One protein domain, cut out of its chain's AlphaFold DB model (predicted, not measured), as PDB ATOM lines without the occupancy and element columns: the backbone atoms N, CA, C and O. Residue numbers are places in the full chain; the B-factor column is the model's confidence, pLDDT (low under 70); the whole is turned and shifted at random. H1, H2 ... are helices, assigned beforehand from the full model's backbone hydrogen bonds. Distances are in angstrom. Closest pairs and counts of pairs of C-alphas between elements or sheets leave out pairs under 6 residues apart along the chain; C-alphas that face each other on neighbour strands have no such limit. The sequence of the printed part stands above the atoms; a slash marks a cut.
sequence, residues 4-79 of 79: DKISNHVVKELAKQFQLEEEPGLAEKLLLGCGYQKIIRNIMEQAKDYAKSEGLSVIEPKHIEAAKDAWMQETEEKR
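What this domain is: This is residues 4 to 79 of the 79 residues of the protein "LAQU0S04e01706g1_1" of Lachancea quebecensis (UniProt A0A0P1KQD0). One long helix, H2, forms the beam of this loose model, and two shorter helices pack on separate stretches of it without meeting each other. H1 crosses the beam at nearly a right angle, its Ser 7 close to Gly 33 of H2, while H3 folds back across residues 43 to 51 of H2 at a steep tilt, and residues 73 to 79, of which 73 to 76 belong to H3, stick out. The 76 printed residues hold three named helices, in the order H1, H2, H3, and no named strand; the class is all helix. The whole is loose, with a radius of gyration of the C-alphas of 15.3 A, and elongated, spanning 47 by 29 by 19 A.

How they stand to each other: H2, residues 26 to 53, touches H1, residues 4 to 18, with its residues 29 to 36 alone. Their closest C-alphas, those of Ser 7 and Gly 33, are 4.1 A apart. Their lines are about perpendicular, at 86 degrees. H2 touches H3, residues 61 to 76, with its residues 43 to 51 alone; the closest C-alphas, those of Ala 47 and His 63, are 4.7 A apart. H2 and H3 run opposite ways at a steep tilt of 60 degrees. H1 and H3 are apart, with no C-alpha of the one within 8 A of the other. In H1, H2 and H3 every O i to N i+4 pair is within hydrogen-bond range.

Where its parts are: H1 begins at C-alpha 4, (29.511, -22.047, -33.535), and measures 20.9 A from first to last C-alpha. H2 measures 41.1 A and ends at C-alpha 53, (29.995, 2.885, -8.462). H3 measures 22.9 A and ends at C-alpha 76, (17.895, 4.699, -30.454).

The domain as a whole: The C-alphas farthest apart, those of Glu 21 and Gly 55, are 48.2 A apart. The printed part has no cut, and both links are short. Residues 77 to 79 have pLDDT under 70; the mean of the printed part is 90.3.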
ATOM      1  N   ASP A   4      30.557 -21.399 -32.734       82.12
ATOM      2  CA  ASP A   4      29.511 -22.047 -33.535       82.12
ATOM      3  C   ASP A   4      28.210 -22.278 -32.762       82.12
ATOM      4  O   ASP A   4      27.118 -22.121 -33.303       82.12
ATOM      5  N   LYS A   5      28.294 -22.633 -31.471       85.94
ATOM      6  CA  LYS A   5      27.095 -22.820 -30.638       85.94
ATOM      7  C   LYS A   5      26.363 -21.499 -30.412       85.94
ATOM      8  O   LYS A   5      25.137 -21.499 -30.381       85.94
ATOM      9  N   ILE A   6      27.102 -20.396 -30.275       87.50
ATOM     10  CA  ILE A   6      26.526 -19.056 -30.110       87.50
ATOM     11  C   ILE A   6      25.873 -18.610 -31.415       87.50
ATOM     12  O   ILE A   6      24.702 -18.253 -31.406       87.50
ATOM     13  N   SER A   7      26.586 -18.713 -32.536       87.81
ATOM     14  CA  SER A   7      26.056 -18.394 -33.864       87.81
ATOM     15  C   SER A   7      24.782 -19.177 -34.181       87.81
ATOM     16  O   SER A   7      23.768 -18.588 -34.548       87.81
ATOM     17  N   ASN A   8      24.784 -20.492 -33.946       88.00
ATOM     18  CA  ASN A   8      23.602 -21.329 -34.155       88.00
ATOM     19  C   ASN A   8      22.442 -20.962 -33.223       88.00
ATOM     20  O   ASN A   8      21.283 -21.071 -33.618       88.00
ATOM     21  N   HIS A   9      22.727 -20.551 -31.987       88.81
ATOM     22  CA  HIS A   9      21.692 -20.103 -31.063       88.81
ATOM     23  C   HIS A   9      21.053 -18.790 -31.530       88.81
ATOM     24  O   HIS A   9      19.833 -18.723 -31.630       88.81
ATOM     25  N   VAL A  10      21.864 -17.794 -31.899       89.81
ATOM     26  CA  VAL A  10      21.382 -16.487 -32.378       89.81
ATOM     27  C   VAL A  10      20.487 -16.647 -33.605       89.81
ATOM     28  O   VAL A  10      19.393 -16.096 -33.644       89.81
ATOM     29  N   VAL A  11      20.901 -17.466 -34.574       89.00
ATOM     30  CA  VAL A  11      20.113 -17.724 -35.791       89.00
ATOM     31  C   VAL A  11      18.773 -18.379 -35.462       89.00
ATOM     32  O   VAL A  11      17.750 -17.992 -36.019       89.00
ATOM     33  N   LYS A  12      18.750 -19.340 -34.529       89.69
ATOM     34  CA  LYS A  12      17.503 -19.984 -34.088       89.69
ATOM     35  C   LYS A  12      16.546 -19.001 -33.424       89.69
ATOM     36  O   LYS A  12      15.347 -19.093 -33.663       89.69
ATOM     37  N   GLU A  13      17.047 -18.087 -32.598       89.62
ATOM     38  CA  GLU A  13      16.194 -17.071 -31.970       89.62
ATOM     39  C   GLU A  13      15.681 -16.048 -32.995       89.62
ATOM     40  O   GLU A  13      14.496 -15.721 -32.977       89.62
ATOM     41  N   LEU A  14      16.512 -15.633 -33.958       86.44
ATOM     42  CA  LEU A  14      16.080 -14.762 -35.059       86.44
ATOM     43  C   LEU A  14      15.002 -15.423 -35.930       86.44
ATOM     44  O   LEU A  14      14.003 -14.784 -36.253       86.44
ATOM     45  N   ALA A  15      15.156 -16.709 -36.255       86.81
ATOM     46  CA  ALA A  15      14.174 -17.464 -37.034       86.81
ATOM     47  C   ALA A  15      12.793 -17.511 -36.361       86.81
ATOM     48  O   ALA A  15      11.775 -17.400 -37.043       86.81
ATOM     49  N   LYS A  16      12.749 -17.626 -35.026       87.44
ATOM     50  CA  LYS A  16      11.494 -17.594 -34.259       87.44
ATOM     51  C   LYS A  16      10.807 -16.230 -34.306       87.44
ATOM     52  O   LYS A  16       9.583 -16.182 -34.257       87.44
ATOM     53  N   GLN A  17      11.580 -15.147 -34.347       84.00
ATOM     54  CA  GLN A  17      11.047 -13.786 -34.280       84.00
ATOM     55  C   GLN A  17      10.659 -13.219 -35.649       84.00
ATOM     56  O   GLN A  17       9.673 -12.495 -35.732       84.00
ATOM     57  N   PHE A  18      11.406 -13.545 -36.707       78.69
ATOM     58  CA  PHE A  18      11.324 -12.815 -37.977       78.69
ATOM     59  C   PHE A  18      10.904 -13.646 -39.194       78.69
ATOM     60  O   PHE A  18      10.926 -13.096 -40.285       78.69
ATOM     61  N   GLN A  19      10.516 -14.923 -39.035       77.12
ATOM     62  CA  GLN A  19      10.202 -15.829 -40.161       77.12
ATOM     63  C   GLN A  19      11.189 -15.643 -41.325       77.12
ATOM     64  O   GLN A  19      10.805 -15.221 -42.411       77.12
ATOM     65  N   LEU A  20      12.477 -15.886 -41.050       75.75
ATOM     66  CA  LEU A  20      13.556 -15.638 -42.008       75.75
ATOM     67  C   LEU A  20      13.211 -16.242 -43.378       75.75
ATOM     68  O   LEU A  20      12.980 -17.446 -43.477       75.75
ATOM     69  N   GLU A  21      13.183 -15.396 -44.409       76.62
ATOM     70  CA  GLU A  21      12.893 -15.812 -45.788       76.62
ATOM     71  C   GLU A  21      13.984 -16.748 -46.334       76.62
ATOM     72  O   GLU A  21      13.693 -17.657 -47.111       76.62
ATOM     73  N   GLU A  22      15.226 -16.569 -45.873       81.81
ATOM     74  CA  GLU A  22      16.381 -17.397 -46.212       81.81
ATOM     75  C   GLU A  22      17.219 -17.707 -44.962       81.81
ATOM     76  O   GLU A  22      17.372 -16.879 -44.058       81.81
ATOM     77  N   GLU A  23      17.762 -18.926 -44.887       83.19
ATOM     78  CA  GLU A  23      18.667 -19.302 -43.804       83.19
ATOM     79  C   GLU A  23      20.034 -18.622 -44.002       83.19
ATOM     80  O   GLU A  23      20.639 -18.804 -45.060       83.19
ATOM     81  N   PRO A  24      20.580 -17.916 -42.991       86.38
ATOM     82  CA  PRO A  24      21.854 -17.228 -43.143       86.38
ATOM     83  C   PRO A  24      22.987 -18.185 -43.526       86.38
ATOM     84  O   PRO A  24      23.150 -19.265 -42.935       86.38
ATOM     85  N   GLY A  25      23.827 -17.761 -44.466       89.25
ATOM     86  CA  GLY A  25      25.041 -18.470 -44.851       89.25
ATOM     87  C   GLY A  25      26.050 -18.552 -43.699       89.25
ATOM     88  O   GLY A  25      25.966 -17.831 -42.705       89.25
ATOM     89  N   LEU A  26      27.063 -19.419 -43.816       89.44
ATOM     90  CA  LEU A  26      28.045 -19.637 -42.737       89.44
ATOM     91  C   LEU A  26      28.716 -18.334 -42.257       89.44
ATOM     92  O   LEU A  26      28.841 -18.113 -41.052       89.44
ATOM     93  N   ALA A  27      29.121 -17.468 -43.187       89.94
ATOM     94  CA  ALA A  27      29.748 -16.189 -42.860       89.94
ATOM     95  C   ALA A  27      28.802 -15.262 -42.076       89.94
ATOM     96  O   ALA A  27      29.218 -14.638 -41.101       89.94
ATOM     97  N   GLU A  28      27.522 -15.224 -42.444       89.94
ATOM     98  CA  GLU A  28      26.502 -14.413 -41.774       89.94
ATOM     99  C   GLU A  28      26.203 -14.948 -40.376       89.94
ATOM    100  O   GLU A  28      26.145 -14.178 -39.420       89.94
ATOM    101  N   LYS A  29      26.117 -16.274 -40.209       90.38
ATOM    102  CA  LYS A  29      25.973 -16.908 -38.888       90.38
ATOM    103  C   LYS A  29      27.129 -16.538 -37.958       90.38
ATOM    104  O   LYS A  29      26.913 -16.229 -36.781       90.38
ATOM    105  N   LEU A  30      28.359 -16.565 -38.468       89.44
ATOM    106  CA  LEU A  30      29.541 -16.160 -37.706       89.44
ATOM    107  C   LEU A  30      29.483 -14.673 -37.347       89.44
ATOM    108  O   LEU A  30      29.669 -14.329 -36.180       89.44
ATOM    109  N   LEU A  31      29.138 -13.809 -38.304       92.12
ATOM    110  CA  LEU A  31      29.004 -12.371 -38.080       92.12
ATOM    111  C   LEU A  31      27.939 -12.051 -37.021       92.12
ATOM    112  O   LEU A  31      28.216 -11.297 -36.089       92.12
ATOM    113  N   LEU A  32      26.759 -12.665 -37.118       90.81
ATOM    114  CA  LEU A  32      25.675 -12.533 -36.140       90.81
ATOM    115  C   LEU A  32      26.124 -12.982 -34.744       90.81
ATOM    116  O   LEU A  32      25.884 -12.286 -33.758       90.81
ATOM    117  N   GLY A  33      26.831 -14.111 -34.656       91.19
ATOM    118  CA  GLY A  33      27.402 -14.596 -33.400       91.19
ATOM    119  C   GLY A  33      28.421 -13.625 -32.798       91.19
ATOM    120  O   GLY A  33      28.373 -13.350 -31.597       91.19
ATOM    121  N   CYS A  34      29.314 -13.066 -33.616       92.88
ATOM    122  CA  CYS A  34      30.282 -12.057 -33.186       92.88
ATOM    123  C   CYS A  34      29.598 -10.763 -32.724       92.88
ATOM    124  O   CYS A  34      29.945 -10.237 -31.665       92.88
ATOM    125  N   GLY A  35      28.609 -10.275 -33.477       92.88
ATOM    126  CA  GLY A  35      27.826  -9.090 -33.128       92.88
ATOM    127  C   GLY A  35      27.115  -9.260 -31.788       92.88
ATOM    128  O   GLY A  35      27.276  -8.435 -30.891       92.88
ATOM    129  N   TYR A  36      26.433 -10.390 -31.602       93.06
ATOM    130  CA  TYR A  36      25.765 -10.734 -30.348       93.06
ATOM    131  C   TYR A  36      26.729 -10.742 -29.150       93.06
ATOM    132  O   TYR A  36      26.464 -10.126 -28.119       93.06
ATOM    133  N   GLN A  37      27.894 -11.379 -29.297       92.81
ATOM    134  CA  GLN A  37      28.914 -11.402 -28.243       92.81
ATOM    135  C   GLN A  37      29.472 -10.011 -27.930       92.81
ATOM    136  O   GLN A  37      29.762  -9.717 -26.769       92.81
ATOM    137  N   LYS A  38      29.640  -9.155 -28.945       94.69
ATOM    138  CA  LYS A  38      30.125  -7.784 -28.761       94.69
ATOM    139  C   LYS A  38      29.113  -6.937 -27.988       94.69
ATOM    140  O   LYS A  38      29.522  -6.230 -27.071       94.69
ATOM    141  N   ILE A  39      27.823  -7.061 -28.303       94.38
ATOM    142  CA  ILE A  39      26.740  -6.379 -27.578       94.38
ATOM    143  C   ILE A  39      26.737  -6.804 -26.107       94.38
ATOM    144  O   ILE A  39      26.839  -5.954 -25.226       94.38
ATOM    145  N   ILE A  40      26.727  -8.116 -25.834       94.62
ATOM    146  CA  ILE A  40      26.766  -8.630 -24.455       94.62
ATOM    147  C   ILE A  40      27.992  -8.115 -23.707       94.62
ATOM    148  O   ILE A  40      27.880  -7.718 -22.550       94.62
ATOM    149  N   ARG A  41      29.168  -8.110 -24.344       95.94
ATOM    150  CA  ARG A  41      30.395  -7.634 -23.699       95.94
ATOM    151  C   ARG A  41      30.273  -6.177 -23.264       95.94
ATOM    152  O   ARG A  41      30.617  -5.882 -22.127       95.94
ATOM    153  N   ASN A  42      29.756  -5.310 -24.132       95.81
ATOM    154  CA  ASN A  42      29.578  -3.898 -23.805       95.81
ATOM    155  C   ASN A  42      28.609  -3.717 -22.621       95.81
ATOM    156  O   ASN A  42      28.931  -3.006 -21.674       95.81
ATOM    157  N   ILE A  43      27.469  -4.425 -22.628       97.44
ATOM    158  CA  ILE A  43      26.496  -4.390 -21.520       97.44
ATOM    159  C   ILE A  43      27.149  -4.860 -20.212       97.44
ATOM    160  O   ILE A  43      26.983  -4.234 -19.171       97.44
ATOM    161  N   MET A  44      27.929  -5.943 -20.252       97.62
ATOM    162  CA  MET A  44      28.605  -6.478 -19.065       97.62
ATOM    163  C   MET A  44      29.709  -5.555 -18.533       97.62
ATOM    164  O   MET A  44      29.912  -5.488 -17.321       97.62
ATOM    165  N   GLU A  45      30.428  -4.851 -19.411       97.19
ATOM    166  CA  GLU A  45      31.420  -3.842 -19.023       97.19
ATOM    167  C   GLU A  45      30.748  -2.665 -18.302       97.19
ATOM    168  O   GLU A  45      31.176  -2.299 -17.209       97.19
ATOM    169  N   GLN A  46      29.632  -2.162 -18.830       97.56
ATOM    170  CA  GLN A  46      28.869  -1.081 -18.203       97.56
ATOM    171  C   GLN A  46      28.211  -1.518 -16.884       97.56
ATOM    172  O   GLN A  46      28.302  -0.811 -15.882       97.56
ATOM    173  N   ALA A  47      27.643  -2.728 -16.827       98.12
ATOM    174  CA  ALA A  47      27.092  -3.296 -15.593       98.12
ATOM    175  C   ALA A  47      28.162  -3.443 -14.497       98.12
ATOM    176  O   ALA A  47      27.893  -3.227 -13.313       98.12
ATOM    177  N   LYS A  48      29.397  -3.785 -14.885       98.06
ATOM    178  CA  LYS A  48      30.540  -3.833 -13.969       98.06
ATOM    179  C   LYS A  48      30.862  -2.452 -13.406       98.06
ATOM    180  O   LYS A  48      31.189  -2.349 -12.227       98.06
ATOM    181  N   ASP A  49      30.794  -1.408 -14.223       97.75
ATOM    182  CA  ASP A  49      31.060  -0.045 -13.770       97.75
ATOM    183  C   ASP A  49      29.945   0.489 -12.862       97.75
ATOM    184  O   ASP A  49      30.248   1.119 -11.848       97.75
ATOM    185  N   TYR A  50      28.685   0.127 -13.119       98.00
ATOM    186  CA  TYR A  50      27.576   0.400 -12.200       98.00
ATOM    187  C   TYR A  50      27.783  -0.274 -10.840       98.00
ATOM    188  O   TYR A  50      27.760   0.414  -9.820       98.00
ATOM    189  N   ALA A  51      28.105  -1.570 -10.807       98.19
ATOM    190  CA  ALA A  51      28.386  -2.272  -9.552       98.19
ATOM    191  C   ALA A  51      29.546  -1.630  -8.766       98.19
ATOM    192  O   ALA A  51      29.447  -1.422  -7.557       98.19
ATOM    193  N   LYS A  52      30.630  -1.238  -9.457       97.81
ATOM    194  CA  LYS A  52      31.750  -0.519  -8.827       97.81
ATOM    195  C   LYS A  52      31.337   0.833  -8.254       97.81
ATOM    196  O   LYS A  52      31.849   1.204  -7.202       97.81
ATOM    197  N   SER A  53      30.457   1.572  -8.933       97.56
ATOM    198  CA  SER A  53      29.995   2.885  -8.462       97.56
ATOM    199  C   SER A  53      29.212   2.796  -7.148       97.56
ATOM    200  O   SER A  53      29.250   3.725  -6.346       97.56
ATOM    201  N   GLU A  54      28.594   1.643  -6.884       97.44
ATOM    202  CA  GLU A  54      27.927   1.319  -5.620       97.44
ATOM    203  C   GLU A  54      28.868   0.680  -4.577       97.44
ATOM    204  O   GLU A  54      28.439   0.322  -3.481       97.44
ATOM    205  N   GLY A  55      30.158   0.512  -4.892       97.31
ATOM    206  CA  GLY A  55      31.136  -0.144  -4.018       97.31
ATOM    207  C   GLY A  55      30.994  -1.669  -3.940       97.31
ATOM    208  O   GLY A  55      31.564  -2.293  -3.043       97.31
ATOM    209  N   LEU A  56      30.256  -2.285  -4.866       96.44
ATOM    210  CA  LEU A  56      30.015  -3.725  -4.900       96.44
ATOM    211  C   LEU A  56      31.085  -4.448  -5.730       96.44
ATOM    212  O   LEU A  56      31.493  -4.008  -6.805       96.44
ATOM    213  N   SER A  57      31.523  -5.608  -5.241       93.25
ATOM    214  CA  SER A  57      32.459  -6.496  -5.947       93.25
ATOM    215  C   SER A  57      31.761  -7.501  -6.870       93.25
ATOM    216  O   SER A  57      32.424  -8.172  -7.665       93.25
ATOM    217  N   VAL A  58      30.433  -7.604  -6.774       96.94
ATOM    218  CA  VAL A  58      29.599  -8.552  -7.516       96.94
ATOM    219  C   VAL A  58      28.613  -7.787  -8.392       96.94
ATOM    220  O   VAL A  58      27.962  -6.845  -7.946       96.94
ATOM    221  N   ILE A  59      28.485  -8.218  -9.647       97.69
ATOM    222  CA  ILE A  59      27.477  -7.694 -10.569       97.69
ATOM    223  C   ILE A  59      26.143  -8.371 -10.258       97.69
ATOM    224  O   ILE A  59      25.935  -9.540 -10.574       97.69
ATOM    225  N   GLU A  60      25.241  -7.627  -9.630       97.44
ATOM    226  CA  GLU A  60      23.852  -8.046  -9.417       97.44
ATOM    227  C   GLU A  60      22.964  -7.852 -10.663       97.44
ATOM    228  O   GLU A  60      23.280  -7.002 -11.504       97.44
ATOM    229  N   PRO A  61      21.823  -8.569 -10.765       97.81
ATOM    230  CA  PRO A  61      20.895  -8.459 -11.894       97.81
ATOM    231  C   PRO A  61      20.473  -7.023 -12.233       97.81
ATOM    232  O   PRO A  61      20.471  -6.659 -13.407       97.81
ATOM    233  N   LYS A  62      20.234  -6.176 -11.221       97.25
ATOM    234  CA  LYS A  62      19.858  -4.763 -11.409       97.25
ATOM    235  C   LYS A  62      20.873  -3.959 -12.234       97.25
ATOM    236  O   LYS A  62      20.483  -3.087 -13.003       97.25
ATOM    237  N   HIS A  63      22.169  -4.263 -12.125       98.31
ATOM    238  CA  HIS A  63      23.200  -3.562 -12.893       98.31
ATOM    239  C   HIS A  63      23.173  -3.976 -14.364       98.31
ATOM    240  O   HIS A  63      23.440  -3.158 -15.240       98.31
ATOM    241  N   ILE A  64      22.850  -5.246 -14.633       97.94
ATOM    242  CA  ILE A  64      22.711  -5.770 -15.994       97.94
ATOM    243  C   ILE A  64      21.473  -5.161 -16.651       97.94
ATOM    244  O   ILE A  64      21.554  -4.723 -17.794       97.94
ATOM    245  N   GLU A  65      20.353  -5.094 -15.929       97.44
ATOM    246  CA  GLU A  65      19.118  -4.463 -16.407       97.44
ATOM    247  C   GLU A  65      19.348  -2.987 -16.748       97.44
ATOM    248  O   GLU A  65      19.094  -2.584 -17.883       97.44
ATOM    249  N   ALA A  66      19.951  -2.224 -15.829       97.31
ATOM    250  CA  ALA A  66      20.287  -0.821 -16.054       97.31
ATOM    251  C   ALA A  66      21.253  -0.622 -17.235       97.31
ATOM    252  O   ALA A  66      21.082   0.300 -18.032       97.31
ATOM    253  N   ALA A  67      22.271  -1.479 -17.379       97.50
ATOM    254  CA  ALA A  67      23.219  -1.396 -18.492       97.50
ATOM    255  C   ALA A  67      22.563  -1.739 -19.835       97.50
ATOM    256  O   ALA A  67      22.841  -1.098 -20.845       97.50
ATOM    257  N   LYS A  68      21.658  -2.722 -19.849       96.81
ATOM    258  CA  LYS A  68      20.872  -3.080 -21.031       96.81
ATOM    259  C   LYS A  68      19.951  -1.928 -21.444       96.81
ATOM    260  O   LYS A  68      19.893  -1.621 -22.630       96.81
ATOM    261  N   ASP A  69      19.259  -1.289 -20.501       95.94
ATOM    262  CA  ASP A  69      18.381  -0.147 -20.797       95.94
ATOM    263  C   ASP A  69      19.171   1.052 -21.340       95.94
ATOM    264  O   ASP A  69      18.796   1.605 -22.372       95.94
ATOM    265  N   ALA A  70      20.308   1.386 -20.722       95.19
ATOM    266  CA  ALA A  70      21.191   2.449 -21.205       95.19
ATOM    267  C   ALA A  70      21.711   2.167 -22.627       95.19
ATOM    268  O   ALA A  70      21.640   3.027 -23.501       95.19
ATOM    269  N   TRP A  71      22.166   0.937 -22.893       94.31
ATOM    270  CA  TRP A  71      22.650   0.545 -24.219       94.31
ATOM    271  C   TRP A  71      21.566   0.654 -25.305       94.31
ATOM    272  O   TRP A  71      21.850   1.081 -26.429       94.31
ATOM    273  N   MET A  72      20.322   0.281 -24.981       91.69
ATOM    274  CA  MET A  72      19.187   0.408 -25.901       91.69
ATOM    275  C   MET A  72      18.878   1.880 -26.202       91.69
ATOM    276  O   MET A  72      18.760   2.233 -27.373       91.69
ATOM    277  N   GLN A  73      18.840   2.740 -25.178       92.25
ATOM    278  CA  GLN A  73      18.600   4.181 -25.340       92.25
ATOM    279  C   GLN A  73      19.672   4.850 -26.214       92.25
ATOM    280  O   GLN A  73      19.344   5.514 -27.195       92.25
ATOM    281  N   GLU A  74      20.957   4.592 -25.949       87.56
ATOM    282  CA  GLU A  74      22.067   5.134 -26.752       87.56
ATOM    283  C   GLU A  74      22.021   4.706 -28.228       87.56
ATOM    284  O   GLU A  74      22.580   5.376 -29.102       87.56
ATOM    285  N   THR A  75      21.423   3.547 -28.510       80.44
ATOM    286  CA  THR A  75      21.304   3.004 -29.868       80.44
ATOM    287  C   THR A  75      20.110   3.604 -30.614       80.44
ATOM    288  O   THR A  75      20.157   3.716 -31.840       80.44
ATOM    289  N   GLU A  76      19.065   4.012 -29.897       76.62
ATOM    290  CA  GLU A  76      17.895   4.699 -30.454       76.62
ATOM    291  C   GLU A  76      18.186   6.176 -30.750       76.62
ATOM    292  O   GLU A  76      17.792   6.660 -31.803       76.62
ATOM    293  N   GLU A  77      18.952   6.866 -29.901       65.38
ATOM    294  CA  GLU A  77      19.316   8.285 -30.091       65.38
ATOM    295  C   GLU A  77      20.292   8.537 -31.256       65.38
ATOM    296  O   GLU A  77      20.436   9.665 -31.726       65.38
ATOM    297  N   LYS A  78      20.992   7.496 -31.723       59.84
ATOM    298  CA  LYS A  78      21.935   7.569 -32.856       59.84
ATOM    299  C   LYS A  78      21.286   7.283 -34.218       59.84
ATOM    300  O   LYS A  78      22.008   7.279 -35.218       59.84
ATOM    301  N   ARG A  79      19.984   6.992 -34.260       51.06
ATOM    302  CA  ARG A  79      19.203   6.761 -35.488       51.06
ATOM    303  C   ARG A  79      18.438   8.012 -35.897       51.06
ATOM    304  O   ARG A  79      18.321   8.206 -37.125       51.06
TER     305      ARG A  79